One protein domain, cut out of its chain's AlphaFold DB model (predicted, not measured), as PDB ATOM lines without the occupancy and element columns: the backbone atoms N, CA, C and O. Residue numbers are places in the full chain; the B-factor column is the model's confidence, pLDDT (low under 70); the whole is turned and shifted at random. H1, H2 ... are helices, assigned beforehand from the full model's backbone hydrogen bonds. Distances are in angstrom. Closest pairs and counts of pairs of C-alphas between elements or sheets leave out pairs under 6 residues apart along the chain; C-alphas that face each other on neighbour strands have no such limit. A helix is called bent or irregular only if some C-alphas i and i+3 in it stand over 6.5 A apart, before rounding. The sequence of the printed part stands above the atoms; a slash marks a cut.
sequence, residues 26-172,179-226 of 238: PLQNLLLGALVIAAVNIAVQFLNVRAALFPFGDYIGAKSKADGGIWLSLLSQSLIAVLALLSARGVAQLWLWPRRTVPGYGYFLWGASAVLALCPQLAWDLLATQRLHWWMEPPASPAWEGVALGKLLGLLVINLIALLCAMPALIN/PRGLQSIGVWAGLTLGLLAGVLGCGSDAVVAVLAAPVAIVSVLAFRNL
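This is residues 26 to 172 and 179 to 226 of the 238 residues of an uncharacterized protein of Verrucomicrobia bacterium ADurb.Bin118 (UniProt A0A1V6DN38). Two long helices, H3 and H4, make a crossed hairpin in the middle, with H1 and H5 packed on one side and the hairpin of H6 and H7 on the other. H3, H4, H6 and H7 make a bundle, helices packed lengthwise; residues 63 to 68, of which 63 belongs to the tiny H2, stick out. The printed part has 195 residues with seven named helices, H1 to H7 in order, and no named strand: all helix, compact, with a radius of gyration of the C-alphas of 16.8 A and spans of 52 by 36 by 27 A.

H3, residues 69 to 95, is the hub, touching five helices. It forms a hairpin with H4, residues 105 to 131, at a steep tilt of 37 degrees, only just beyond shallow; their closest C-alphas, Arg 89 and Ser 113, are 4.7 A apart. Residues 119 to 131 of H4 alone touch H6, residues 181 to 199, closest at C-alphas Pro 120 and Thr 192, 4.6 A. H6 forms a hairpin with H7, residues 205 to 226, at a shallow tilt of 11 degrees; C-alphas Ala 189 and Val 215 are closest, 5.7 A. H1, residues 27 to 51, touches H5, residues 149 to 170, closest at C-alphas Gly 33 and Ala 166, 4.8 A. H2, residues 60 to 63, is close but not clearly touching H3: C-alphas Ala 62 and Ile 70 are closest, 6.9 A. Every O i to N i+4 pair is within hydrogen-bond range in H1, H3 and H6; H4 has 20 of 23, H5 15 of 18, H7 16 of 18, and H2 is too short.

H1 begins at C-alpha 27 (-62.880, -6.672, -28.549) and spans 35.6 A; H3 spans 38.2 A, H4 39.0 A. H5 is irregular: C-alphas 165 and 168 are 7.2 A apart. H7 ends at C-alpha 226 (-55.886, -21.957, -48.917).

Residues 173 to 178 are cut out, with 11.8 A between C-alphas 172 and 179. The link H4 to H5 is long. Residues with pLDDT under 70 are 52 to 69, 136 to 141, 146 and 179 to 181.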
ATOM      1  N   PRO A  26     -64.929 -10.853 -29.486       83.00
ATOM      2  CA  PRO A  26     -65.360  -9.577 -28.937       83.00
ATOM      3  C   PRO A  26     -64.125  -8.786 -28.508       83.00
ATOM      4  O   PRO A  26     -63.227  -9.356 -27.884       83.00
ATOM      5  N   LEU A  27     -64.051  -7.499 -28.859       83.81
ATOM      6  CA  LEU A  27     -62.880  -6.672 -28.549       83.81
ATOM      7  C   LEU A  27     -62.537  -6.754 -27.053       83.81
ATOM      8  O   LEU A  27     -61.374  -6.893 -26.699       83.81
ATOM      9  N   GLN A  28     -63.559  -6.797 -26.195       88.00
ATOM     10  CA  GLN A  28     -63.428  -7.003 -24.754       88.00
ATOM     11  C   GLN A  28     -62.660  -8.286 -24.390       88.00
ATOM     12  O   GLN A  28     -61.766  -8.246 -23.553       88.00
ATOM     13  N   ASN A  29     -62.962  -9.413 -25.037       90.06
ATOM     14  CA  ASN A  29     -62.279 -10.685 -24.800       90.06
ATOM     15  C   ASN A  29     -60.828 -10.651 -25.283       90.06
ATOM     16  O   ASN A  29     -59.945 -11.208 -24.632       90.06
ATOM     17  N   LEU A  30     -60.582 -10.004 -26.425       88.50
ATOM     18  CA  LEU A  30     -59.233  -9.837 -26.960       88.50
ATOM     19  C   LEU A  30     -58.381  -8.969 -26.028       88.50
ATOM     20  O   LEU A  30     -57.263  -9.356 -25.700       88.50
ATOM     21  N   LEU A  31     -58.924  -7.836 -25.575       92.62
ATOM     22  CA  LEU A  31     -58.265  -6.932 -24.633       92.62
ATOM     23  C   LEU A  31     -58.030  -7.603 -23.280       92.62
ATOM     24  O   LEU A  31     -56.946  -7.476 -22.725       92.62
ATOM     25  N   LEU A  32     -59.000  -8.373 -22.779       93.19
ATOM     26  CA  LEU A  32     -58.837  -9.141 -21.547       93.19
ATOM     27  C   LEU A  32     -57.726 -10.187 -21.691       93.19
ATOM     28  O   LEU A  32     -56.858 -10.279 -20.830       93.19
ATOM     29  N   GLY A  33     -57.707 -10.939 -22.796       92.69
ATOM     30  CA  GLY A  33     -56.639 -11.897 -23.082       92.69
ATOM     31  C   GLY A  33     -55.265 -11.227 -23.187       92.69
ATOM     32  O   GLY A  33     -54.303 -11.721 -22.606       92.69
ATOM     33  N   ALA A  34     -55.181 -10.081 -23.868       94.31
ATOM     34  CA  ALA A  34     -53.963  -9.279 -23.962       94.31
ATOM     35  C   ALA A  34     -53.478  -8.807 -22.583       94.31
ATOM     36  O   ALA A  34     -52.299  -8.943 -22.265       94.31
ATOM     37  N   LEU A  35     -54.392  -8.307 -21.747       95.69
ATOM     38  CA  LEU A  35     -54.086  -7.837 -20.399       95.69
ATOM     39  C   LEU A  35     -53.592  -8.975 -19.504       95.69
ATOM     40  O   LEU A  35     -52.618  -8.793 -18.782       95.69
ATOM     41  N   VAL A  36     -54.202 -10.159 -19.589       95.94
ATOM     42  CA  VAL A  36     -53.745 -11.346 -18.849       95.94
ATOM     43  C   VAL A  36     -52.345 -11.768 -19.297       95.94
ATOM     44  O   VAL A  36     -51.484 -12.003 -18.455       95.94
ATOM     45  N   ILE A  37     -52.084 -11.818 -20.609       95.75
ATOM     46  CA  ILE A  37     -50.754 -12.157 -21.139       95.75
ATOM     47  C   ILE A  37     -49.703 -11.148 -20.659       95.75
ATOM     48  O   ILE A  37     -48.627 -11.554 -20.213       95.75
ATOM     49  N   ALA A  38     -50.013  -9.850 -20.721       95.12
ATOM     50  CA  ALA A  38     -49.132  -8.796 -20.231       95.12
ATOM     51  C   ALA A  38     -48.880  -8.936 -18.726       95.12
ATOM     52  O   ALA A  38     -47.730  -8.917 -18.304       95.12
ATOM     53  N   ALA A  39     -49.929  -9.142 -17.924       94.56
ATOM     54  CA  ALA A  39     -49.816  -9.291 -16.477       94.56
ATOM     55  C   ALA A  39     -48.936 -10.486 -16.086       94.56
ATOM     56  O   ALA A  39     -48.078 -10.344 -15.218       94.56
ATOM     57  N   VAL A  40     -49.091 -11.632 -16.759       94.25
ATOM     58  CA  VAL A  40     -48.237 -12.810 -16.534       94.25
ATOM     59  C   VAL A  40     -46.780 -12.502 -16.879       94.25
ATOM     60  O   VAL A  40     -45.897 -12.806 -16.084       94.25
ATOM     61  N   ASN A  41     -46.510 -11.861 -18.021       91.62
ATOM     62  CA  ASN A  41     -45.139 -11.516 -18.411       91.62
ATOM     63  C   ASN A  41     -44.503 -10.515 -17.439       91.62
ATOM     64  O   ASN A  41     -43.400 -10.765 -16.962       91.62
ATOM     65  N   ILE A  42     -45.204  -9.434 -17.084       89.88
ATOM     66  CA  ILE A  42     -44.726  -8.454 -16.097       89.88
ATOM     67  C   ILE A  42     -44.452  -9.135 -14.756       89.88
ATOM     68  O   ILE A  42     -43.400  -8.901 -14.169       89.88
ATOM     69  N   ALA A  43     -45.362  -9.988 -14.274       89.88
ATOM     70  CA  ALA A  43     -45.194 -10.684 -13.002       89.88
ATOM     71  C   ALA A  43     -43.956 -11.586 -13.008       89.88
ATOM     72  O   ALA A  43     -43.152 -11.527 -12.080       89.88
ATOM     73  N   VAL A  44     -43.768 -12.383 -14.063       87.38
ATOM     74  CA  VAL A  44     -42.598 -13.260 -14.170       87.38
ATOM     75  C   VAL A  44     -41.308 -12.451 -14.277       87.38
ATOM     76  O   VAL A  44     -40.334 -12.782 -13.608       87.38
ATOM     77  N   GLN A  45     -41.296 -11.365 -15.049       80.75
ATOM     78  CA  GLN A  45     -40.102 -10.528 -15.149       80.75
ATOM     79  C   GLN A  45     -39.784  -9.796 -13.847       80.75
ATOM     80  O   GLN A  45     -38.626  -9.714 -13.445       80.75
ATOM     81  N   PHE A  46     -40.805  -9.317 -13.140       82.31
ATOM     82  CA  PHE A  46     -40.634  -8.727 -11.821       82.31
ATOM     83  C   PHE A  46     -40.044  -9.738 -10.830       82.31
ATOM     84  O   PHE A  46     -39.122  -9.401 -10.089       82.31
ATOM     85  N   LEU A  47     -40.524 -10.988 -10.851       82.06
ATOM     86  CA  LEU A  47     -39.951 -12.080 -10.061       82.06
ATOM     87  C   LEU A  47     -38.501 -12.375 -10.464       82.06
ATOM     88  O   LEU A  47     -37.664 -12.535  -9.581       82.06
ATOM     89  N   ASN A  48     -38.181 -12.382 -11.762       77.44
ATOM     90  CA  ASN A  48     -36.817 -12.591 -12.249       77.44
ATOM     91  C   ASN A  48     -35.861 -11.506 -11.734       77.44
ATOM     92  O   ASN A  48     -34.813 -11.821 -11.181       77.44
ATOM     93  N   VAL A  49     -36.251 -10.230 -11.840       74.62
ATOM     94  CA  VAL A  49     -35.463  -9.091 -11.335       74.62
ATOM     95  C   VAL A  49     -35.294  -9.145  -9.813       74.62
ATOM     96  O   VAL A  49     -34.234  -8.803  -9.298       74.62
ATOM     97  N   ARG A  50     -36.330  -9.559  -9.073       75.69
ATOM     98  CA  ARG A  50     -36.320  -9.576  -7.599       75.69
ATOM     99  C   ARG A  50     -35.576 -10.760  -6.998       75.69
ATOM    100  O   ARG A  50     -34.947 -10.597  -5.958       75.69
ATOM    101  N   ALA A  51     -35.715 -11.938  -7.594       71.62
ATOM    102  CA  ALA A  51     -35.266 -13.195  -7.007       71.62
ATOM    103  C   ALA A  51     -34.085 -13.831  -7.756       71.62
ATOM    104  O   ALA A  51     -33.683 -14.930  -7.382       71.62
ATOM    105  N   ALA A  52     -33.561 -13.175  -8.804       65.88
ATOM    106  CA  ALA A  52     -32.538 -13.725  -9.704       65.88
ATOM    107  C   ALA A  52     -32.884 -15.157 -10.169       65.88
ATOM    108  O   ALA A  52     -32.027 -16.030 -10.303       65.88
ATOM    109  N   LEU A  53     -34.186 -15.425 -10.332       60.72
ATOM    110  CA  LEU A  53     -34.707 -16.770 -10.534       60.72
ATOM    111  C   LEU A  53     -34.588 -17.145 -12.013       60.72
ATOM    112  O   LEU A  53     -35.173 -16.474 -12.852       60.72
ATOM    113  N   PHE A  54     -33.885 -18.239 -12.321       53.81
ATOM    114  CA  PHE A  54     -33.845 -18.887 -13.642       53.81
ATOM    115  C   PHE A  54     -35.237 -18.859 -14.316       53.81
ATOM    116  O   PHE A  54     -36.192 -19.341 -13.699       53.81
ATOM    117  N   PRO A  55     -35.395 -18.280 -15.530       56.72
ATOM    118  CA  PRO A  55     -34.583 -18.583 -16.716       56.72
ATOM    119  C   PRO A  55     -34.002 -17.383 -17.502       56.72
ATOM    120  O   PRO A  55     -33.426 -17.613 -18.564       56.72
ATOM    121  N   PHE A  56     -34.149 -16.126 -17.054       57.88
ATOM    122  CA  PHE A  56     -33.766 -14.941 -17.856       57.88
ATOM    123  C   PHE A  56     -32.392 -14.332 -17.540       57.88
ATOM    124  O   PHE A  56     -32.075 -13.269 -18.064       57.88
ATOM    125  N   GLY A  57     -31.598 -14.981 -16.687       54.69
ATOM    126  CA  GLY A  57     -30.266 -14.501 -16.323       54.69
ATOM    127  C   GLY A  57     -30.270 -13.273 -15.401       54.69
ATOM    128  O   GLY A  57     -31.314 -12.691 -15.092       54.69
ATOM    129  N   ASP A  58     -29.080 -12.896 -14.928       56.62
ATOM    130  CA  ASP A  58     -28.871 -11.649 -14.196       56.62
ATOM    131  C   ASP A  58     -28.999 -10.472 -15.163       56.62
ATOM    132  O   ASP A  58     -28.232 -10.351 -16.115       56.62
ATOM    133  N   TYR A  59     -29.922  -9.551 -14.889       58.41
ATOM    134  CA  TYR A  59     -29.988  -8.263 -15.575       58.41
ATOM    135  C   TYR A  59     -28.776  -7.400 -15.169       58.41
ATOM    136  O   TYR A  59     -28.889  -6.490 -14.350       58.41
ATOM    137  N   ILE A  60     -27.591  -7.669 -15.727       51.22
ATOM    138  CA  ILE A  60     -26.340  -6.965 -15.374       51.22
ATOM    139  C   ILE A  60     -26.437  -5.458 -15.716       51.22
ATOM    140  O   ILE A  60     -25.863  -4.615 -15.023       51.22
ATOM    141  N   GLY A  61     -27.269  -5.092 -16.701       48.66
ATOM    142  CA  GLY A  61     -27.590  -3.703 -17.056       48.66
ATOM    143  C   GLY A  61     -28.439  -2.939 -16.027       48.66
ATOM    144  O   GLY A  61     -28.425  -1.711 -16.033       48.66
ATOM    145  N   ALA A  62     -29.103  -3.619 -15.080       47.56
ATOM    146  CA  ALA A  62     -29.892  -2.964 -14.027       47.56
ATOM    147  C   ALA A  62     -29.032  -2.171 -13.022       47.56
ATOM    148  O   ALA A  62     -29.565  -1.408 -12.221       47.56
ATOM    149  N   LYS A  63     -27.700  -2.321 -13.067       44.84
ATOM    150  CA  LYS A  63     -26.765  -1.524 -12.256       44.84
ATOM    151  C   LYS A  63     -26.262  -0.251 -12.952       44.84
ATOM    152  O   LYS A  63     -25.602   0.556 -12.299       44.84
ATOM    153  N   SER A  64     -26.566  -0.026 -14.234       43.31
ATOM    154  CA  SER A  64     -26.079   1.148 -14.972       43.31
ATOM    155  C   SER A  64     -27.160   2.221 -15.153       43.31
ATOM    156  O   SER A  64     -27.901   2.225 -16.127       43.31
ATOM    157  N   LYS A  65     -27.186   3.159 -14.194       43.16
ATOM    158  CA  LYS A  65     -27.598   4.575 -14.306       43.16
ATOM    159  C   LYS A  65     -28.831   4.895 -15.172       43.16
ATOM    160  O   LYS A  65     -28.690   5.404 -16.278       43.16
ATOM    161  N   ALA A  66     -30.015   4.697 -14.592       44.88
ATOM    162  CA  ALA A  66     -31.203   5.568 -14.631       44.88
ATOM    163  C   ALA A  66     -32.438   4.687 -14.399       44.88
ATOM    164  O   ALA A  66     -32.818   3.905 -15.269       44.88
ATOM    165  N   ASP A  67     -33.092   4.838 -13.247       52.56
ATOM    166  CA  ASP A  67     -34.235   4.023 -12.797       52.56
ATOM    167  C   ASP A  67     -35.444   3.986 -13.767       52.56
ATOM    168  O   ASP A  67     -36.380   3.209 -13.576       52.56
ATOM    169  N   GLY A  68     -35.438   4.778 -14.847       56.59
ATOM    170  CA  GLY A  68     -36.463   4.770 -15.895       56.59
ATOM    171  C   GLY A  68     -36.301   3.691 -16.980       56.59
ATOM    172  O   GLY A  68     -37.297   3.292 -17.583       56.59
ATOM    173  N   GLY A  69     -35.086   3.187 -17.234       65.75
ATOM    174  CA  GLY A  69     -34.825   2.265 -18.355       65.75
ATOM    175  C   GLY A  69     -35.421   0.865 -18.167       65.75
ATOM    176  O   GLY A  69     -35.907   0.256 -19.120       65.75
ATOM    177  N   ILE A  70     -35.462   0.390 -16.919       72.19
ATOM    178  CA  ILE A  70     -35.960  -0.946 -16.557       72.19
ATOM    179  C   ILE A  70     -37.466  -1.060 -16.823       72.19
ATOM    180  O   ILE A  70     -37.950  -2.071 -17.323       72.19
ATOM    181  N   TRP A  71     -38.240  -0.013 -16.538       76.12
ATOM    182  CA  TRP A  71     -39.677  -0.041 -16.816       76.12
ATOM    183  C   TRP A  71     -39.962  -0.090 -18.314       76.12
ATOM    184  O   TRP A  71     -40.852  -0.823 -18.744       76.12
ATOM    185  N   LEU A  72     -39.176   0.621 -19.123       80.69
ATOM    186  CA  LEU A  72     -39.319   0.586 -20.574       80.69
ATOM    187  C   LEU A  72     -38.972  -0.797 -21.149       80.69
ATOM    188  O   LEU A  72     -39.699  -1.296 -22.012       80.69
ATOM    189  N   SER A  73     -37.920  -1.455 -20.649       78.00
ATOM    190  CA  SER A  73     -37.557  -2.815 -21.072       78.00
ATOM    191  C   SER A  73     -38.617  -3.850 -20.668       78.00
ATOM    192  O   SER A  73     -39.012  -4.688 -21.477       78.00
ATOM    193  N   LEU A  74     -39.159  -3.751 -19.450       82.50
ATOM    194  CA  LEU A  74     -40.221  -4.636 -18.963       82.50
ATOM    195  C   LEU A  74     -41.527  -4.475 -19.753       82.50
ATOM    196  O   LEU A  74     -42.179  -5.465 -20.106       82.50
ATOM    197  N   LEU A  75     -41.912  -3.230 -20.044       86.38
ATOM    198  CA  LEU A  75     -43.132  -2.926 -20.790       86.38
ATOM    199  C   LEU A  75     -43.018  -3.352 -22.252       86.38
ATOM    200  O   LEU A  75     -43.941  -3.967 -22.782       86.38
ATOM    201  N   SER A  76     -41.884  -3.073 -22.891       88.62
ATOM    202  CA  SER A  76     -41.639  -3.473 -24.279       88.62
ATOM    203  C   SER A  76     -41.627  -4.993 -24.440       88.62
ATOM    204  O   SER A  76     -42.312  -5.507 -25.320       88.62
ATOM    205  N   GLN A  77     -40.962  -5.733 -23.551       88.06
ATOM    206  CA  GLN A  77     -40.948  -7.196 -23.612       88.06
ATOM    207  C   GLN A  77     -42.349  -7.793 -23.417       88.06
ATOM    208  O   GLN A  77     -42.753  -8.701 -24.145       88.06
ATOM    209  N   SER A  78     -43.123  -7.236 -22.485       91.75
ATOM    210  CA  SER A  78     -44.518  -7.621 -22.259       91.75
ATOM    211  C   SER A  78     -45.405  -7.323 -23.474       91.75
ATOM    212  O   SER A  78     -46.224  -8.158 -23.859       91.75
ATOM    213  N   LEU A  79     -45.216  -6.171 -24.125       94.00
ATOM    214  CA  LEU A  79     -45.937  -5.808 -25.346       94.00
ATOM    215  C   LEU A  79     -45.606  -6.765 -26.499       94.00
ATOM    216  O   LEU A  79     -46.514  -7.245 -27.181       94.00
ATOM    217  N   ILE A  80     -44.326  -7.096 -26.681       94.62
ATOM    218  CA  ILE A  80     -43.888  -8.087 -27.668       94.62
ATOM    219  C   ILE A  80     -44.504  -9.451 -27.368       94.62
ATOM    220  O   ILE A  80     -45.002 -10.090 -28.289       94.62
ATOM    221  N   ALA A  81     -44.554  -9.883 -26.107       94.31
ATOM    222  CA  ALA A  81     -45.173 -11.153 -25.742       94.31
ATOM    223  C   ALA A  81     -46.673 -11.196 -26.075       94.31
ATOM    224  O   ALA A  81     -47.150 -12.196 -26.614       94.31
ATOM    225  N   VAL A  82     -47.410 -10.107 -25.829       95.88
ATOM    226  CA  VAL A  82     -48.825  -9.983 -26.218       95.88
ATOM    227  C   VAL A  82     -48.994 -10.117 -27.729       95.88
ATOM    228  O   VAL A  82     -49.787 -10.942 -28.190       95.88
ATOM    229  N   LEU A  83     -48.246  -9.328 -28.506       95.44
ATOM    230  CA  LEU A  83     -48.335  -9.344 -29.966       95.44
ATOM    231  C   LEU A  83     -47.923 -10.707 -30.532       95.44
ATOM    232  O   LEU A  83     -48.626 -11.254 -31.384       95.44
ATOM    233  N   ALA A  84     -46.838 -11.283 -30.017       95.62
ATOM    234  CA  ALA A  84     -46.334 -12.596 -30.390       95.62
ATOM    235  C   ALA A  84     -47.376 -13.687 -30.142       95.62
ATOM    236  O   ALA A  84     -47.726 -14.406 -31.071       95.62
ATOM    237  N   LEU A  85     -47.927 -13.786 -28.931       95.62
ATOM    238  CA  LEU A  85     -48.850 -14.862 -28.562       95.62
ATOM    239  C   LEU A  85     -50.199 -14.761 -29.269       95.62
ATOM    240  O   LEU A  85     -50.730 -15.771 -29.733       95.62
ATOM    241  N   LEU A  86     -50.764 -13.555 -29.379       92.94
ATOM    242  CA  LEU A  86     -52.049 -13.368 -30.053       92.94
ATOM    243  C   LEU A  86     -51.941 -13.627 -31.558       92.94
ATOM    244  O   LEU A  86     -52.808 -14.293 -32.129       92.94
ATOM    245  N   SER A  87     -50.873 -13.142 -32.196       93.56
ATOM    246  CA  SER A  87     -50.640 -13.386 -33.621       93.56
ATOM    247  C   SER A  87     -50.288 -14.856 -33.889       93.56
ATOM    248  O   SER A  87     -50.923 -15.476 -34.744       93.56
ATOM    249  N   ALA A  88     -49.409 -15.462 -33.081       93.44
ATOM    250  CA  ALA A  88     -49.049 -16.880 -33.154       93.44
ATOM    251  C   ALA A  88     -50.256 -17.808 -32.970       93.44
ATOM    252  O   ALA A  88     -50.377 -18.802 -33.682       93.44
ATOM    253  N   ARG A  89     -51.198 -17.472 -32.078       90.88
ATOM    254  CA  ARG A  89     -52.442 -18.240 -31.920       90.88
ATOM    255  C   ARG A  89     -53.285 -18.234 -33.190       90.88
ATOM    256  O   ARG A  89     -53.823 -19.275 -33.561       90.88
ATOM    257  N   GLY A  90     -53.395 -17.095 -33.870       88.31
ATOM    258  CA  GLY A  90     -54.099 -17.009 -35.153       88.31
ATOM    259  C   GLY A  90     -53.408 -17.817 -36.254       88.31
ATOM    260  O   GLY A  90     -54.070 -18.550 -36.990       88.31
ATOM    261  N   VAL A  91     -52.073 -17.761 -36.310       89.25
ATOM    262  CA  VAL A  91     -51.257 -18.591 -37.211       89.25
ATOM    263  C   VAL A  91     -51.475 -20.082 -36.943       89.25
ATOM    264  O   VAL A  91     -51.785 -20.842 -37.862       89.25
ATOM    265  N   ALA A  92     -51.380 -20.503 -35.682       89.69
ATOM    266  CA  ALA A  92     -51.563 -21.890 -35.277       89.69
ATOM    267  C   ALA A  92     -52.982 -22.391 -35.589       89.69
ATOM    268  O   ALA A  92     -53.144 -23.516 -36.054       89.69
ATOM    269  N   GLN A  93     -54.011 -21.552 -35.413       86.75
ATOM    270  CA  GLN A  93     -55.385 -21.879 -35.810       86.75
ATOM    271  C   GLN A  93     -55.530 -22.110 -37.313       86.75
ATOM    272  O   GLN A  93     -56.318 -22.968 -37.702       86.75
ATOM    273  N   LEU A  94     -54.815 -21.353 -38.152       84.19
ATOM    274  CA  LEU A  94     -54.844 -21.556 -39.599       84.19
ATOM    275  C   LEU A  94     -54.098 -22.829 -39.998       84.19
ATOM    276  O   LEU A  94     -54.594 -23.611 -40.806       84.19
ATOM    277  N   TRP A  95     -52.919 -23.043 -39.419       83.00
ATOM    278  CA  TRP A  95     -52.099 -24.210 -39.718       83.00
ATOM    279  C   TRP A  95     -52.782 -25.515 -39.297       83.00
ATOM    280  O   TRP A  95     -52.817 -26.477 -40.064       83.00
ATOM    281  N   LEU A  96     -53.392 -25.525 -38.111       84.62
ATOM    282  CA  LEU A  96     -54.117 -26.673 -37.572       84.62
ATOM    283  C   LEU A  96     -55.574 -26.741 -38.042       84.62
ATOM    284  O   LEU A  96     -56.263 -27.702 -37.701       84.62
ATOM    285  N   TRP A  97     -56.059 -25.770 -38.826       78.88
ATOM    286  CA  TRP A  97     -57.440 -25.754 -39.317       78.88
ATOM    287  C   TRP A  97     -57.872 -27.077 -39.970       78.88
ATOM    288  O   TRP A  97     -58.931 -27.587 -39.594       78.88
ATOM    289  N   PRO A  98     -57.071 -27.693 -40.868       78.88
ATOM    290  CA  PRO A  98     -57.444 -28.962 -41.497       78.88
ATOM    291  C   PRO A  98     -57.553 -30.125 -40.501       78.88
ATOM    292  O   PRO A  98     -58.169 -31.140 -40.798       78.88
ATOM    293  N   ARG A  99     -56.957 -29.986 -39.311       80.25
ATOM    294  CA  ARG A  99     -56.887 -31.009 -38.259       80.25
ATOM    295  C   ARG A  99     -57.845 -30.736 -37.095       80.25
ATOM    296  O   ARG A  99     -57.669 -31.293 -36.017       80.25
ATOM    297  N   ARG A 100     -58.865 -29.891 -37.283       74.00
ATOM    298  CA  ARG A 100     -59.839 -29.542 -36.227       74.00
ATOM    299  C   ARG A 100     -60.613 -30.723 -35.648       74.00
ATOM    300  O   ARG A 100     -61.080 -30.631 -34.520       74.00
ATOM    301  N   THR A 101     -60.757 -31.800 -36.412       78.38
ATOM    302  CA  THR A 101     -61.457 -33.024 -36.004       78.38
ATOM    303  C   THR A 101     -60.583 -33.976 -35.188       78.38
ATOM    304  O   THR A 101     -61.095 -34.950 -34.645       78.38
ATOM    305  N   VAL A 102     -59.275 -33.714 -35.080       82.69
ATOM    306  CA  VAL A 102     -58.351 -34.585 -34.352       82.69
ATOM    307  C   VAL A 102     -58.551 -34.406 -32.838       82.69
ATOM    308  O   VAL A 102     -58.540 -33.265 -32.352       82.69
ATOM    309  N   PRO A 103     -58.701 -35.500 -32.063       79.94
ATOM    310  CA  PRO A 103     -58.750 -35.419 -30.608       79.94
ATOM    311  C   PRO A 103     -57.475 -34.754 -30.074       79.94
ATOM    312  O   PRO A 103     -56.364 -35.048 -30.507       79.94
ATOM    313  N   GLY A 104     -57.636 -33.801 -29.155       84.38
ATOM    314  CA  GLY A 104     -56.517 -33.026 -28.614       84.38
ATOM    315  C   GLY A 104     -56.126 -31.779 -29.417       84.38
ATOM    316  O   GLY A 104     -55.126 -31.148 -29.080       84.38
ATOM    317  N   TYR A 105     -56.919 -31.354 -30.412       85.44
ATOM    318  CA  TYR A 105     -56.717 -30.089 -31.146       85.44
ATOM    319  C   TYR A 105     -56.404 -28.893 -30.229       85.44
ATOM    320  O   TYR A 105     -55.537 -28.082 -30.546       85.44
ATOM    321  N   GLY A 106     -57.068 -28.796 -29.069       85.44
ATOM    322  CA  GLY A 106     -56.815 -27.739 -28.086       85.44
ATOM    323  C   GLY A 106     -55.375 -27.723 -27.559       85.44
ATOM    324  O   GLY A 106     -54.773 -26.653 -27.490       85.44
ATOM    325  N   TYR A 107     -54.800 -28.893 -27.263       89.56
ATOM    326  CA  TYR A 107     -53.418 -29.023 -26.796       89.56
ATOM    327  C   TYR A 107     -52.413 -28.716 -27.905       89.56
ATOM    328  O   TYR A 107     -51.454 -27.984 -27.671       89.56
ATOM    329  N   PHE A 108     -52.666 -29.194 -29.129       90.25
ATOM    330  CA  PHE A 108     -51.831 -28.851 -30.284       90.25
ATOM    331  C   PHE A 108     -51.854 -27.354 -30.567       90.25
ATOM    332  O   PHE A 108     -50.809 -26.761 -30.817       90.25
ATOM    333  N   LEU A 109     -53.030 -26.728 -30.486       90.31
ATOM    334  CA  LEU A 109     -53.159 -25.293 -30.677       90.31
ATOM    335  C   LEU A 109     -52.403 -24.524 -29.595       90.31
ATOM    336  O   LEU A 109     -51.691 -23.574 -29.914       90.31
ATOM    337  N   TRP A 110     -52.538 -24.932 -28.335       92.25
ATOM    338  CA  TRP A 110     -51.845 -24.319 -27.209       92.25
ATOM    339  C   TRP A 110     -50.319 -24.417 -27.354       92.25
ATOM    340  O   TRP A 110     -49.645 -23.386 -27.351       92.25
ATOM    341  N   GLY A 111     -49.793 -25.620 -27.597       92.94
ATOM    342  CA  GLY A 111     -48.359 -25.853 -27.781       92.94
ATOM    343  C   GLY A 111     -47.790 -25.154 -29.017       92.94
ATOM    344  O   GLY A 111     -46.789 -24.448 -28.916       92.94
ATOM    345  N   ALA A 112     -48.451 -25.265 -30.173       93.56
ATOM    346  CA  ALA A 112     -47.994 -24.619 -31.405       93.56
ATOM    347  C   ALA A 112     -47.978 -23.089 -31.280       93.56
ATOM    348  O   ALA A 112     -47.045 -22.449 -31.760       93.56
ATOM    349  N   SER A 113     -48.971 -22.501 -30.602       94.25
ATOM    350  CA  SER A 113     -49.000 -21.054 -30.347       94.25
ATOM    351  C   SER A 113     -47.818 -20.617 -29.480       94.25
ATOM    352  O   SER A 113     -47.188 -19.607 -29.778       94.25
ATOM    353  N   ALA A 114     -47.499 -21.383 -28.430       95.62
ATOM    354  CA  ALA A 114     -46.388 -21.075 -27.536       95.62
ATOM    355  C   ALA A 114     -45.027 -21.175 -28.241       95.62
ATOM    356  O   ALA A 114     -44.186 -20.298 -28.061       95.62
ATOM    357  N   VAL A 115     -44.834 -22.196 -29.085       95.56
ATOM    358  CA  VAL A 115     -43.605 -22.379 -29.877       95.56
ATOM    359  C   VAL A 115     -43.458 -21.290 -30.940       95.56
ATOM    360  O   VAL A 115     -42.394 -20.692 -31.060       95.56
ATOM    361  N   LEU A 116     -44.520 -20.971 -31.685       94.62
ATOM    362  CA  LEU A 116     -44.483 -19.911 -32.702       94.62
ATOM    363  C   LEU A 116     -44.221 -18.525 -32.100       94.62
ATOM    364  O   LEU A 116     -43.606 -17.681 -32.753       94.62
ATOM    365  N   ALA A 117     -44.665 -18.277 -30.867       96.19
ATOM    366  CA  ALA A 117     -44.405 -17.023 -30.167       96.19
ATOM    367  C   ALA A 117     -42.926 -16.838 -29.785       96.19
ATOM    368  O   ALA A 117     -42.494 -15.696 -29.632       96.19
ATOM    369  N   LEU A 118     -42.136 -17.918 -29.708       94.69
ATOM    370  CA  LEU A 118     -40.698 -17.820 -29.441       94.69
ATOM    371  C   LEU A 118     -39.962 -17.059 -30.545       94.69
ATOM    372  O   LEU A 118     -39.054 -16.304 -30.236       94.69
ATOM    373  N   CYS A 119     -40.356 -17.194 -31.815       93.88
ATOM    374  CA  CYS A 119     -39.648 -16.552 -32.931       93.88
ATOM    375  C   CYS A 119     -39.556 -15.016 -32.784       93.88
ATOM    376  O   CYS A 119     -38.441 -14.497 -32.717       93.88
ATOM    377  N   PRO A 120     -40.674 -14.270 -32.672       94.31
ATOM    378  CA  PRO A 120     -40.611 -12.826 -32.449       94.31
ATOM    379  C   PRO A 120     -40.031 -12.460 -31.076       94.31
ATOM    380  O   PRO A 120     -39.360 -11.440 -30.967       94.31
ATOM    381  N   GLN A 121     -40.235 -13.269 -30.029       93.62
ATOM    382  CA  GLN A 121     -39.637 -13.004 -28.712       93.62
ATOM    383  C   GLN A 121     -38.107 -13.104 -28.737       93.62
ATOM    384  O   GLN A 121     -37.440 -12.281 -28.120       93.62
ATOM    385  N   LEU A 122     -37.551 -14.061 -29.480       91.75
ATOM    386  CA  LEU A 122     -36.109 -14.218 -29.666       91.75
ATOM    387  C   LEU A 122     -35.532 -13.152 -30.586       91.75
ATOM    388  O   LEU A 122     -34.470 -12.617 -30.293       91.75
ATOM    389  N   ALA A 123     -36.238 -12.797 -31.661       92.31
ATOM    390  CA  ALA A 123     -35.830 -11.686 -32.518       92.31
ATOM    391  C   ALA A 123     -35.767 -10.366 -31.728       92.31
ATOM    392  O   ALA A 123     -34.832  -9.586 -31.890       92.31
ATOM    393  N   TRP A 124     -36.732 -10.142 -30.831       91.88
ATOM    394  CA  TRP A 124     -36.712  -9.020 -29.896       91.88
ATOM    395  C   TRP A 124     -35.551  -9.107 -28.903       91.88
ATOM    396  O   TRP A 124     -34.882  -8.106 -28.667       91.88
ATOM    397  N   ASP A 125     -35.290 -10.288 -28.345       88.00
ATOM    398  CA  ASP A 125     -34.198 -10.489 -27.395       88.00
ATOM    399  C   ASP A 125     -32.824 -10.218 -28.020       88.00
ATOM    400  O   ASP A 125     -31.998  -9.514 -27.443       88.00
ATOM    401  N   LEU A 126     -32.609 -10.690 -29.248       88.00
ATOM    402  CA  LEU A 126     -31.415 -10.390 -30.035       88.00
ATOM    403  C   LEU A 126     -31.294  -8.895 -30.325       88.00
ATOM    404  O   LEU A 126     -30.224  -8.324 -30.155       88.00
ATOM    405  N   LEU A 127     -32.384  -8.232 -30.715       88.31
ATOM    406  CA  LEU A 127     -32.379  -6.787 -30.946       88.31
ATOM    407  C   LEU A 127     -31.999  -6.017 -29.676       88.31
ATOM    408  O   LEU A 127     -31.170  -5.103 -29.711       88.31
ATOM    409  N   ALA A 128     -32.591  -6.406 -28.549       84.75
ATOM    410  CA  ALA A 128     -32.383  -5.767 -27.263       84.75
ATOM    411  C   ALA A 128     -30.964  -5.969 -26.717       84.75
ATOM    412  O   ALA A 128     -30.399  -5.038 -26.146       84.75
ATOM    413  N   THR A 129     -30.373  -7.147 -26.915       81.25
ATOM    414  CA  THR A 129     -29.016  -7.482 -26.447       81.25
ATOM    415  C   THR A 129     -27.929  -6.959 -27.390       81.25
ATOM    416  O   THR A 129     -26.995  -6.291 -26.941       81.25
ATOM    417  N   GLN A 130     -28.065  -7.205 -28.696       82.88
ATOM    418  CA  GLN A 130     -27.023  -6.942 -29.696       82.88
ATOM    419  C   GLN A 130     -26.977  -5.488 -30.165       82.88
ATOM    420  O   GLN A 130     -25.898  -4.986 -30.465       82.88
ATOM    421  N   ARG A 131     -28.125  -4.804 -30.255       84.81
ATOM    422  CA  ARG A 131     -28.192  -3.449 -30.832       84.81
ATOM    423  C   ARG A 131     -28.566  -2.372 -29.831       84.81
ATOM    424  O   ARG A 131     -28.042  -1.266 -29.901       84.81
ATOM    425  N   LEU A 132     -29.508  -2.667 -28.940       81.00
ATOM    426  CA  LEU A 132     -29.990  -1.691 -27.961       81.00
ATOM    427  C   LEU A 132     -29.221  -1.752 -26.635       81.00
ATOM    428  O   LEU A 132     -29.280  -0.798 -25.862       81.00
ATOM    429  N   HIS A 133     -28.508  -2.853 -26.380       76.94
ATOM    430  CA  HIS A 133     -27.769  -3.127 -25.144       76.94
ATOM    431  C   HIS A 133     -28.602  -2.903 -23.868       76.94
ATOM    432  O   HIS A 133     -28.098  -2.431 -22.850       76.94
ATOM    433  N   TRP A 134     -29.898  -3.228 -23.918       76.00
ATOM    434  CA  TRP A 134     -30.824  -3.031 -22.797       76.00
ATOM    435  C   TRP A 134     -30.600  -4.032 -21.662       76.00
ATOM    436  O   TRP A 134     -30.845  -3.711 -20.499       76.00
ATOM    437  N   TRP A 135     -30.119  -5.233 -21.979       73.94
ATOM    438  CA  TRP A 135     -29.683  -6.223 -20.999       73.94
ATOM    439  C   TRP A 135     -28.580  -7.111 -21.576       73.94
ATOM    440  O   TRP A 135     -28.354  -7.145 -22.784       73.94
ATOM    441  N   MET A 136     -27.882  -7.812 -20.685       69.62
ATOM    442  CA  MET A 136     -26.819  -8.759 -21.010       69.62
ATOM    443  C   MET A 136     -27.039 -10.033 -20.207       69.62
ATOM    444  O   MET A 136     -27.374  -9.956 -19.027       69.62
ATOM    445  N   GLU A 137     -26.852 -11.176 -20.855       67.50
ATOM    446  CA  GLU A 137     -26.972 -12.488 -20.223       67.50
ATOM    447  C   GLU A 137     -25.686 -12.853 -19.452       67.50
ATOM    448  O   GLU A 137     -24.590 -12.426 -19.835       67.50
ATOM    449  N   PRO A 138     -25.777 -13.667 -18.384       63.34
ATOM    450  CA  PRO A 138     -24.609 -14.134 -17.647       63.34
ATOM    451  C   PRO A 138     -23.691 -15.006 -18.519       63.34
ATOM    452  O   PRO A 138     -24.178 -15.910 -19.204       63.34
ATOM    453  N   PRO A 139     -22.357 -14.854 -18.415       60.88
ATOM    454  CA  PRO A 139     -21.395 -15.594 -19.238       60.88
ATOM    455  C   PRO A 139     -21.344 -17.108 -18.954       60.88
ATOM    456  O   PRO A 139     -20.722 -17.849 -19.707       60.88
ATOM    457  N   ALA A 140     -21.973 -17.580 -17.874       62.38
ATOM    458  CA  ALA A 140     -21.910 -18.976 -17.430       62.38
ATOM    459  C   ALA A 140     -22.927 -19.915 -18.113       62.38
ATOM    460  O   ALA A 140     -22.865 -21.126 -17.909       62.38
ATOM    461  N   SER A 141     -23.865 -19.386 -18.902       67.44
ATOM    462  CA  SER A 141     -24.894 -20.192 -19.572       67.44
ATOM    463  C   SER A 141     -24.512 -20.503 -21.021       67.44
ATOM    464  O   SER A 141     -23.956 -19.634 -21.693       67.44
ATOM    465  N   PRO A 142     -24.853 -21.694 -21.558       76.00
ATOM    466  CA  PRO A 142     -24.700 -21.958 -22.984       76.00
ATOM    467  C   PRO A 142     -25.551 -20.952 -23.766       76.00
ATOM    468  O   PRO A 142     -26.780 -20.940 -23.648       76.00
ATOM    469  N   ALA A 143     -24.887 -20.088 -24.529       76.06
ATOM    470  CA  ALA A 143     -25.514 -19.006 -25.272       76.06
ATOM    471  C   ALA A 143     -25.396 -19.249 -26.778       76.06
ATOM    472  O   ALA A 143     -24.335 -19.616 -27.282       76.06
ATOM    473  N   TRP A 144     -26.488 -19.020 -27.497       77.56
ATOM    474  CA  TRP A 144     -26.498 -18.929 -28.948       77.56
ATOM    475  C   TRP A 144     -26.555 -17.450 -29.316       77.56
ATOM    476  O   TRP A 144     -27.591 -16.811 -29.153       77.56
ATOM    477  N   GLU A 145     -25.417 -16.898 -29.748       77.12
ATOM    478  CA  GLU A 145     -25.323 -15.511 -30.243       77.12
ATOM    479  C   GLU A 145     -25.793 -14.473 -29.209       77.12
ATOM    480  O   GLU A 145     -26.508 -13.517 -29.506       77.12
ATOM    481  N   GLY A 146     -25.404 -14.694 -27.949       68.75
ATOM    482  CA  GLY A 146     -25.763 -13.842 -26.812       68.75
ATOM    483  C   GLY A 146     -27.101 -14.183 -26.148       68.75
ATOM    484  O   GLY A 146     -27.380 -13.658 -25.076       68.75
ATOM    485  N   VAL A 147     -27.897 -15.097 -26.717       73.88
ATOM    486  CA  VAL A 147     -29.151 -15.573 -26.113       73.88
ATOM    487  C   VAL A 147     -28.897 -16.853 -25.327       73.88
ATOM    488  O   VAL A 147     -28.522 -17.879 -25.897       73.88
ATOM    489  N   ALA A 148     -29.136 -16.828 -24.016       78.50
ATOM    490  CA  ALA A 148     -29.014 -18.018 -23.178       78.50
ATOM    491  C   ALA A 148     -30.022 -19.097 -23.615       78.50
ATOM    492  O   ALA A 148     -31.231 -18.879 -23.595       78.50
ATOM    493  N   LEU A 149     -29.562 -20.304 -23.958       80.31
ATOM    494  CA  LEU A 149     -30.459 -21.380 -24.399       80.31
ATOM    495  C   LEU A 149     -31.456 -21.799 -23.304       80.31
ATOM    496  O   LEU A 149     -32.583 -22.182 -23.610       80.31
ATOM    497  N   GLY A 150     -31.090 -21.659 -22.023       78.12
ATOM    498  CA  GLY A 150     -32.005 -21.880 -20.895       78.12
ATOM    499  C   GLY A 150     -33.228 -20.951 -20.908       78.12
ATOM    500  O   GLY A 150     -34.327 -21.358 -20.519       78.12
ATOM    501  N   LYS A 151     -33.076 -19.742 -21.458       82.50
ATOM    502  CA  LYS A 151     -34.150 -18.757 -21.613       82.50
ATOM    503  C   LYS A 151     -35.223 -19.204 -22.595       82.50
ATOM    504  O   LYS A 151     -36.383 -18.858 -22.405       82.50
ATOM    505  N   LEU A 152     -34.878 -20.024 -23.593       86.44
ATOM    506  CA  LEU A 152     -35.856 -20.604 -24.524       86.44
ATOM    507  C   LEU A 152     -36.903 -21.433 -23.788       86.44
ATOM    508  O   LEU A 152     -38.102 -21.270 -24.016       86.44
ATOM    509  N   LEU A 153     -36.449 -22.303 -22.881       87.00
ATOM    510  CA  LEU A 153     -37.337 -23.141 -22.084       87.00
ATOM    511  C   LEU A 153     -38.191 -22.284 -21.148       87.00
ATOM    512  O   LEU A 153     -39.395 -22.503 -21.027       87.00
ATOM    513  N   GLY A 154     -37.580 -21.266 -20.548       88.06
ATOM    514  CA  GLY A 154     -38.267 -20.273 -19.740       88.06
ATOM    515  C   GLY A 154     -39.400 -19.560 -20.465       88.06
ATOM    516  O   GLY A 154     -40.550 -19.603 -20.029       88.06
ATOM    517  N   LEU A 155     -39.077 -18.948 -21.604       90.50
ATOM    518  CA  LEU A 155     -40.036 -18.280 -22.480       90.50
ATOM    519  C   LEU A 155     -41.153 -19.230 -22.906       90.50
ATOM    520  O   LEU A 155     -42.321 -18.848 -22.884       90.50
ATOM    521  N   LEU A 156     -40.824 -20.482 -23.234       93.25
ATOM    522  CA  LEU A 156     -41.820 -21.482 -23.602       93.25
ATOM    523  C   LEU A 156     -42.793 -21.755 -22.448       93.25
ATOM    524  O   LEU A 156     -44.005 -21.707 -22.654       93.25
ATOM    525  N   VAL A 157     -42.289 -21.994 -21.236       92.69
ATOM    526  CA  VAL A 157     -43.121 -22.230 -20.044       92.69
ATOM    527  C   VAL A 157     -44.013 -21.023 -19.750       92.69
ATOM    528  O   VAL A 157     -45.208 -21.181 -19.501       92.69
ATOM    529  N   ILE A 158     -43.478 -19.809 -19.847       92.69
ATOM    530  CA  ILE A 158     -44.237 -18.575 -19.602       92.69
ATOM    531  C   ILE A 158     -45.318 -18.382 -20.654       92.69
ATOM    532  O   ILE A 158     -46.450 -18.055 -20.309       92.69
ATOM    533  N   ASN A 159     -45.007 -18.634 -21.923       95.38
ATOM    534  CA  ASN A 159     -45.977 -18.590 -23.011       95.38
ATOM    535  C   ASN A 159     -47.124 -19.578 -22.774       95.38
ATOM    536  O   ASN A 159     -48.291 -19.231 -22.958       95.38
ATOM    537  N   LEU A 160     -46.804 -20.793 -22.324       95.50
ATOM    538  CA  LEU A 160     -47.787 -21.815 -21.977       95.50
ATOM    539  C   LEU A 160     -48.684 -21.362 -20.815       95.50
ATOM    540  O   LEU A 160     -49.909 -21.410 -20.948       95.50
ATOM    541  N   ILE A 161     -48.100 -20.855 -19.725       95.19
ATOM    542  CA  ILE A 161     -48.839 -20.321 -18.568       95.19
ATOM    543  C   ILE A 161     -49.719 -19.138 -18.987       95.19
ATOM    544  O   ILE A 161     -50.916 -19.131 -18.708       95.19
ATOM    545  N   ALA A 162     -49.166 -18.170 -19.719       94.88
ATOM    546  CA  ALA A 162     -49.889 -16.991 -20.184       94.88
ATOM    547  C   ALA A 162     -51.085 -17.374 -21.065       94.88
ATOM    548  O   ALA A 162     -52.187 -16.854 -20.881       94.88
ATOM    549  N   LEU A 163     -50.903 -18.324 -21.987       94.44
ATOM    550  CA  LEU A 163     -51.991 -18.831 -22.821       94.44
ATOM    551  C   LEU A 163     -53.035 -19.604 -22.020       94.44
ATOM    552  O   LEU A 163     -54.217 -19.495 -22.343       94.44
ATOM    553  N   LEU A 164     -52.619 -20.374 -21.013       94.38
ATOM    554  CA  LEU A 164     -53.525 -21.118 -20.142       94.38
ATOM    555  C   LEU A 164     -54.404 -20.150 -19.338       94.38
ATOM    556  O   LEU A 164     -55.627 -20.279 -19.347       94.38
ATOM    557  N   CYS A 165     -53.800 -19.123 -18.740       94.12
ATOM    558  CA  CYS A 165     -54.510 -18.075 -18.008       94.12
ATOM    559  C   CYS A 165     -55.419 -17.235 -18.917       94.12
ATOM    560  O   CYS A 165     -56.523 -16.872 -18.520       94.12
ATOM    561  N   ALA A 166     -54.990 -16.932 -20.146       93.00
ATOM    562  CA  ALA A 166     -55.781 -16.155 -21.103       93.00
ATOM    563  C   ALA A 166     -56.867 -16.988 -21.810       93.00
ATOM    564  O   ALA A 166     -57.747 -16.431 -22.475       93.00
ATOM    565  N   MET A 167     -56.830 -18.318 -21.687       89.06
ATOM    566  CA  MET A 167     -57.721 -19.229 -22.402       89.06
ATOM    567  C   MET A 167     -59.214 -18.929 -22.189       89.06
ATOM    568  O   MET A 167     -59.919 -18.877 -23.200       89.06
ATOM    569  N   PRO A 168     -59.715 -18.656 -20.963       87.06
ATOM    570  CA  PRO A 168     -61.132 -18.360 -20.738       87.06
ATOM    571  C   PRO A 168     -61.628 -17.154 -21.543       87.06
ATOM    572  O   PRO A 168     -62.747 -17.164 -22.055       87.06
ATOM    573  N   ALA A 169     -60.780 -16.135 -21.708       88.50
ATOM    574  CA  ALA A 169     -61.089 -14.954 -22.510       88.50
ATOM    575  C   ALA A 169     -61.002 -15.251 -24.020       88.50
ATOM    576  O   ALA A 169     -61.832 -14.790 -24.803       88.50
ATOM    577  N   LEU A 170     -60.019 -16.055 -24.434       84.25
ATOM    578  CA  LEU A 170     -59.717 -16.350 -25.840       84.25
ATOM    579  C   LEU A 170     -60.564 -17.478 -26.456       84.25
ATOM    580  O   LEU A 170     -60.369 -17.820 -27.631       84.25
ATOM    581  N   ILE A 171     -61.472 -18.092 -25.694       83.25
ATOM    582  CA  ILE A 171     -62.447 -19.050 -26.223       83.25
ATOM    583  C   ILE A 171     -63.551 -18.276 -26.948       83.25
ATOM    584  O   ILE A 171     -64.287 -17.481 -26.363       83.25
ATOM    585  N   ASN A 172     -63.676 -18.525 -28.252       72.94
ATOM    586  CA  ASN A 172     -64.773 -17.972 -29.028       72.94
ATOM    587  C   ASN A 172     -66.045 -18.791 -28.767       72.94
ATOM    588  O   ASN A 172     -66.141 -19.943 -29.185       72.94
ATOM    589  N   PRO A 179     -61.315 -19.648 -40.661       58.59
ATOM    590  CA  PRO A 179     -60.262 -19.022 -39.879       58.59
ATOM    591  C   PRO A 179     -59.885 -17.685 -40.504       58.59
ATOM    592  O   PRO A 179     -59.802 -17.541 -41.724       58.59
ATOM    593  N   ARG A 180     -59.580 -16.706 -39.656       62.69
ATOM    594  CA  ARG A 180     -58.980 -15.433 -40.068       62.69
ATOM    595  C   ARG A 180     -57.485 -15.629 -40.301       62.69
ATOM    596  O   ARG A 180     -56.667 -15.224 -39.489       62.69
ATOM    597  N   GLY A 181     -57.147 -16.334 -41.377       63.81
ATOM    598  CA  GLY A 181     -55.798 -16.865 -41.572       63.81
ATOM    599  C   GLY A 181     -54.737 -15.829 -41.926       63.81
ATOM    600  O   GLY A 181     -53.674 -15.792 -41.315       63.81
ATOM    601  N   LEU A 182     -55.023 -14.980 -42.914       76.81
ATOM    602  CA  LEU A 182     -53.980 -14.167 -43.548       76.81
ATOM    603  C   LEU A 182     -53.559 -12.951 -42.719       76.81
ATOM    604  O   LEU A 182     -52.383 -12.614 -42.693       76.81
ATOM    605  N   GLN A 183     -54.489 -12.323 -41.993       84.81
ATOM    606  CA  GLN A 183     -54.169 -11.159 -41.157       84.81
ATOM    607  C   GLN A 183     -53.235 -11.530 -40.001       84.81
ATOM    608  O   GLN A 183     -52.247 -10.842 -39.772       84.81
ATOM    609  N   SER A 184     -53.508 -12.632 -39.296       86.44
ATOM    610  CA  SER A 184     -52.654 -13.084 -38.193       86.44
ATOM    611  C   SER A 184     -51.264 -13.497 -38.667       86.44
ATOM    612  O   SER A 184     -50.295 -13.199 -37.975       86.44
ATOM    613  N   ILE A 185     -51.153 -14.105 -39.854       88.69
ATOM    614  CA  ILE A 185     -49.853 -14.375 -40.485       88.69
ATOM    615  C   ILE A 185     -49.140 -13.076 -40.818       88.69
ATOM    616  O   ILE A 185     -47.981 -12.944 -40.459       88.69
ATOM    617  N   GLY A 186     -49.817 -12.112 -41.444       90.38
ATOM    618  CA  GLY A 186     -49.217 -10.820 -41.775       90.38
ATOM    619  C   GLY A 186     -48.672 -10.100 -40.541       90.38
ATOM    620  O   GLY A 186     -47.548  -9.612 -40.568       90.38
ATOM    621  N   VAL A 187     -49.423 -10.099 -39.434       92.31
ATOM    622  CA  VAL A 187     -48.974  -9.503 -38.165       92.31
ATOM    623  C   VAL A 187     -47.802 -10.281 -37.565       92.31
ATOM    624  O   VAL A 187     -46.812  -9.670 -37.184       92.31
ATOM    625  N   TRP A 188     -47.886 -11.612 -37.491       95.19
ATOM    626  CA  TRP A 188     -46.827 -12.435 -36.893       95.19
ATOM    627  C   TRP A 188     -45.529 -12.402 -37.718       95.19
ATOM    628  O   TRP A 188     -44.444 -12.192 -37.172       95.19
ATOM    629  N   ALA A 189     -45.638 -12.556 -39.039       93.62
ATOM    630  CA  ALA A 189     -44.524 -12.484 -39.976       93.62
ATOM    631  C   ALA A 189     -43.935 -11.073 -40.017       93.62
ATOM    632  O   ALA A 189     -42.724 -10.923 -39.905       93.62
ATOM    633  N   GLY A 190     -44.776 -10.041 -40.117       94.88
ATOM    634  CA  GLY A 190     -44.342  -8.646 -40.120       94.88
ATOM    635  C   GLY A 190     -43.630  -8.254 -38.828       94.88
ATOM    636  O   GLY A 190     -42.579  -7.626 -38.889       94.88
ATOM    637  N   LEU A 191     -44.142  -8.686 -37.669       95.25
ATOM    638  CA  LEU A 191     -43.474  -8.495 -36.381       95.25
ATOM    639  C   LEU A 191     -42.104  -9.179 -36.368       95.25
ATOM    640  O   LEU A 191     -41.106  -8.543 -36.052       95.25
ATOM    641  N   THR A 192     -42.046 -10.458 -36.743       94.38
ATOM    642  CA  THR A 192     -40.798 -11.234 -36.724       94.38
ATOM    643  C   THR A 192     -39.763 -10.642 -37.682       94.38
ATOM    644  O   THR A 192     -38.639 -10.366 -37.277       94.38
ATOM    645  N   LEU A 193     -40.144 -10.374 -38.933       94.31
ATOM    646  CA  LEU A 193     -39.257  -9.799 -39.945       94.31
ATOM    647  C   LEU A 193     -38.839  -8.365 -39.605       94.31
ATOM    648  O   LEU A 193     -37.688  -8.011 -39.821       94.31
ATOM    649  N   GLY A 194     -39.740  -7.553 -39.047       94.94
ATOM    650  CA  GLY A 194     -39.421  -6.196 -38.603       94.94
ATOM    651  C   GLY A 194     -38.387  -6.185 -37.475       94.94
ATOM    652  O   GLY A 194     -37.454  -5.386 -37.502       94.94
ATOM    653  N   LEU A 195     -38.503  -7.116 -36.524       93.44
ATOM    654  CA  LEU A 195     -37.513  -7.295 -35.462       93.44
ATOM    655  C   LEU A 195     -36.172  -7.788 -36.015       93.44
ATOM    656  O   LEU A 195     -35.134  -7.224 -35.678       93.44
ATOM    657  N   LEU A 196     -36.187  -8.779 -36.913       92.12
ATOM    658  CA  LEU A 196     -34.975  -9.286 -37.564       92.12
ATOM    659  C   LEU A 196     -34.277  -8.225 -38.416       92.12
ATOM    660  O   LEU A 196     -33.053  -8.149 -38.394       92.12
ATOM    661  N   ALA A 197     -35.029  -7.360 -39.100       92.50
ATOM    662  CA  ALA A 197     -34.471  -6.225 -39.830       92.50
ATOM    663  C   ALA A 197     -33.686  -5.282 -38.902       92.50
ATOM    664  O   ALA A 197     -32.648  -4.754 -39.291       92.50
ATOM    665  N   GLY A 198     -34.137  -5.121 -37.654       88.12
ATOM    666  CA  GLY A 198     -33.405  -4.380 -36.630       88.12
ATOM    667  C   GLY A 198     -32.089  -5.045 -36.207       88.12
ATOM    668  O   GLY A 198     -31.169  -4.344 -35.794       88.12
ATOM    669  N   VAL A 199     -31.967  -6.369 -36.333       87.81
ATOM    670  CA  VAL A 199     -30.762  -7.141 -35.968       87.81
ATOM    671  C   VAL A 199     -29.745  -7.213 -37.119       87.81
ATOM    672  O   VAL A 199     -28.580  -7.548 -36.889       87.81
ATOM    673  N   LEU A 200     -30.139  -6.857 -38.349       87.75
ATOM    674  CA  LEU A 200     -29.243  -6.853 -39.511       87.75
ATOM    675  C   LEU A 200     -28.005  -5.980 -39.262       87.75
ATOM    676  O   LEU A 200     -28.114  -4.821 -38.852       87.75
ATOM    677  N   GLY A 201     -26.833  -6.555 -39.537       84.12
ATOM    678  CA  GLY A 201     -25.528  -5.934 -39.306       84.12
ATOM    679  C   GLY A 201     -24.964  -6.121 -37.892       84.12
ATOM    680  O   GLY A 201     -23.814  -5.760 -37.670       84.12
ATOM    681  N   CYS A 202     -25.735  -6.688 -36.956       83.12
ATOM    682  CA  CYS A 202     -25.280  -6.989 -35.592       83.12
ATOM    683  C   CYS A 202     -25.307  -8.492 -35.272       83.12
ATOM    684  O   CYS A 202     -24.430  -8.973 -34.566       83.12
ATOM    685  N   GLY A 203     -26.299  -9.236 -35.775       80.12
ATOM    686  CA  GLY A 203     -26.367 -10.696 -35.634       80.12
ATOM    687  C   GLY A 203     -25.790 -11.430 -36.844       80.12
ATOM    688  O   GLY A 203     -25.706 -10.864 -37.934       80.12
ATOM    689  N   SER A 204     -25.428 -12.704 -36.672       86.56
ATOM    690  CA  SER A 204     -24.989 -13.532 -37.796       86.56
ATOM    691  C   SER A 204     -26.125 -13.835 -38.775       86.56
ATOM    692  O   SER A 204     -27.290 -14.009 -38.393       86.56
ATOM    693  N   ASP A 205     -25.772 -13.979 -40.052       87.25
ATOM    694  CA  ASP A 205     -26.717 -14.349 -41.113       87.25
ATOM    695  C   ASP A 205     -27.422 -15.680 -40.810       87.25
ATOM    696  O   ASP A 205     -28.594 -15.866 -41.139       87.25
ATOM    697  N   ALA A 206     -26.732 -16.592 -40.117       86.69
ATOM    698  CA  ALA A 206     -27.283 -17.868 -39.678       86.69
ATOM    699  C   ALA A 206     -28.450 -17.688 -38.694       86.69
ATOM    700  O   ALA A 206     -29.475 -18.353 -38.835       86.69
ATOM    701  N   VAL A 207     -28.341 -16.770 -37.729       85.88
ATOM    702  CA  VAL A 207     -29.418 -16.480 -36.767       85.88
ATOM    703  C   VAL A 207     -30.636 -15.905 -37.473       85.88
ATOM    704  O   VAL A 207     -31.762 -16.355 -37.247       85.88
ATOM    705  N   VAL A 208     -30.407 -14.939 -38.365       86.81
ATOM    706  CA  VAL A 208     -31.477 -14.324 -39.154       86.81
ATOM    707  C   VAL A 208     -32.171 -15.383 -40.010       86.81
ATOM    708  O   VAL A 208     -33.401 -15.442 -40.021       86.81
ATOM    709  N   ALA A 209     -31.412 -16.272 -40.654       89.12
ATOM    710  CA  ALA A 209     -31.957 -17.365 -41.451       89.12
ATOM    711  C   ALA A 209     -32.783 -18.351 -40.608       89.12
ATOM    712  O   ALA A 209     -33.898 -18.702 -40.998       89.12
ATOM    713  N   VAL A 210     -32.284 -18.764 -39.438       90.38
ATOM    714  CA  VAL A 210     -32.989 -19.696 -38.543       90.38
ATOM    715  C   VAL A 210     -34.302 -19.099 -38.036       90.38
ATOM    716  O   VAL A 210     -35.308 -19.802 -38.002       90.38
ATOM    717  N   LEU A 211     -34.333 -17.811 -37.686       89.56
ATOM    718  CA  LEU A 211     -35.552 -17.148 -37.204       89.56
ATOM    719  C   LEU A 211     -36.515 -16.748 -38.335       89.56
ATOM    720  O   LEU A 211     -37.726 -16.684 -38.115       89.56
ATOM    721  N   ALA A 212     -36.014 -16.531 -39.553       90.56
ATOM    722  CA  ALA A 212     -36.840 -16.289 -40.735       90.56
ATOM    723  C   ALA A 212     -37.434 -17.581 -41.326       90.56
ATOM    724  O   ALA A 212     -38.511 -17.545 -41.927       90.56
ATOM    725  N   ALA A 213     -36.786 -18.737 -41.143       92.38
ATOM    726  CA  ALA A 213     -37.249 -20.012 -41.692       92.38
ATOM    727  C   ALA A 213     -38.683 -20.389 -41.254       92.38
ATOM    728  O   ALA A 213     -39.491 -20.722 -42.126       92.38
ATOM    729  N   PRO A 214     -39.081 -20.263 -39.969       90.88
ATOM    730  CA  PRO A 214     -40.469 -20.439 -39.546       90.88
ATOM    731  C   PRO A 214     -41.451 -19.537 -40.296       90.88
ATOM    732  O   PRO A 214     -42.552 -19.981 -40.621       90.88
ATOM    733  N   VAL A 215     -41.057 -18.299 -40.621       90.56
ATOM    734  CA  VAL A 215     -41.891 -17.364 -41.391       90.56
ATOM    735  C   VAL A 215     -42.153 -17.892 -42.795       90.56
ATOM    736  O   VAL A 215     -43.310 -17.940 -43.224       90.56
ATOM    737  N   ALA A 216     -41.109 -18.354 -43.482       89.62
ATOM    738  CA  ALA A 216     -41.238 -18.969 -44.798       89.62
ATOM    739  C   ALA A 216     -42.104 -20.240 -44.749       89.62
ATOM    740  O   ALA A 216     -43.061 -20.367 -45.513       89.62
ATOM    741  N   ILE A 217     -41.828 -21.146 -43.803       90.19
ATOM    742  CA  ILE A 217     -42.543 -22.422 -43.648       90.19
ATOM    743  C   ILE A 217     -44.037 -22.184 -43.416       90.19
ATOM    744  O   ILE A 217     -44.877 -22.737 -44.127       90.19
ATOM    745  N   VAL A 218     -44.385 -21.336 -42.446       87.12
ATOM    746  CA  VAL A 218     -45.779 -21.016 -42.121       87.12
ATOM    747  C   VAL A 218     -46.487 -20.360 -43.305       87.12
ATOM    748  O   VAL A 218     -47.628 -20.714 -43.594       87.12
ATOM    749  N   SER A 219     -45.822 -19.438 -44.004       85.31
ATOM    750  CA  SER A 219     -46.408 -18.735 -45.151       85.31
ATOM    751  C   SER A 219     -46.720 -19.695 -46.301       85.31
ATOM    752  O   SER A 219     -47.823 -19.665 -46.848       85.31
ATOM    753  N   VAL A 220     -45.797 -20.608 -46.616       87.00
ATOM    754  CA  VAL A 220     -45.997 -21.646 -47.639       87.00
ATOM    755  C   VAL A 220     -47.128 -22.596 -47.246       87.00
ATOM    756  O   VAL A 220     -48.006 -22.888 -48.058       87.00
ATOM    757  N   LEU A 221     -47.153 -23.060 -45.994       83.62
ATOM    758  CA  LEU A 221     -48.201 -23.958 -45.501       83.62
ATOM    759  C   LEU A 221     -49.578 -23.292 -45.506       83.62
ATOM    760  O   LEU A 221     -50.570 -23.924 -45.868       83.62
ATOM    761  N   ALA A 222     -49.646 -22.014 -45.144       79.25
ATOM    762  CA  ALA A 222     -50.870 -21.234 -45.208       79.25
ATOM    763  C   ALA A 222     -51.382 -21.098 -46.642       79.25
ATOM    764  O   ALA A 222     -52.563 -21.335 -46.889       79.25
ATOM    765  N   PHE A 223     -50.497 -20.782 -47.590       80.44
ATOM    766  CA  PHE A 223     -50.848 -20.701 -49.006       80.44
ATOM    767  C   PHE A 223     -51.334 -22.055 -49.543       80.44
ATOM    768  O   PHE A 223     -52.358 -22.128 -50.221       80.44
ATOM    769  N   ARG A 224     -50.669 -23.152 -49.155       81.88
ATOM    770  CA  ARG A 224     -51.088 -24.513 -49.513       81.88
ATOM    771  C   ARG A 224     -52.486 -24.835 -48.990       81.88
ATOM    772  O   ARG A 224     -53.318 -25.309 -49.754       81.88
ATOM    773  N   ASN A 225     -52.750 -24.537 -47.718       74.56
ATOM    774  CA  ASN A 225     -54.037 -24.803 -47.075       74.56
ATOM    775  C   ASN A 225     -55.185 -23.960 -47.655       74.56
ATOM    776  O   ASN A 225     -56.335 -24.378 -47.576       74.56
ATOM    777  N   LEU A 226     -54.895 -22.781 -48.217       71.50
ATOM    778  CA  LEU A 226     -55.886 -21.957 -48.917       71.50
ATOM    779  C   LEU A 226     -56.237 -22.524 -50.299       71.50
ATOM    780  O   LEU A 226     -57.397 -22.467 -50.696       71.50
TER     781      LEU A 226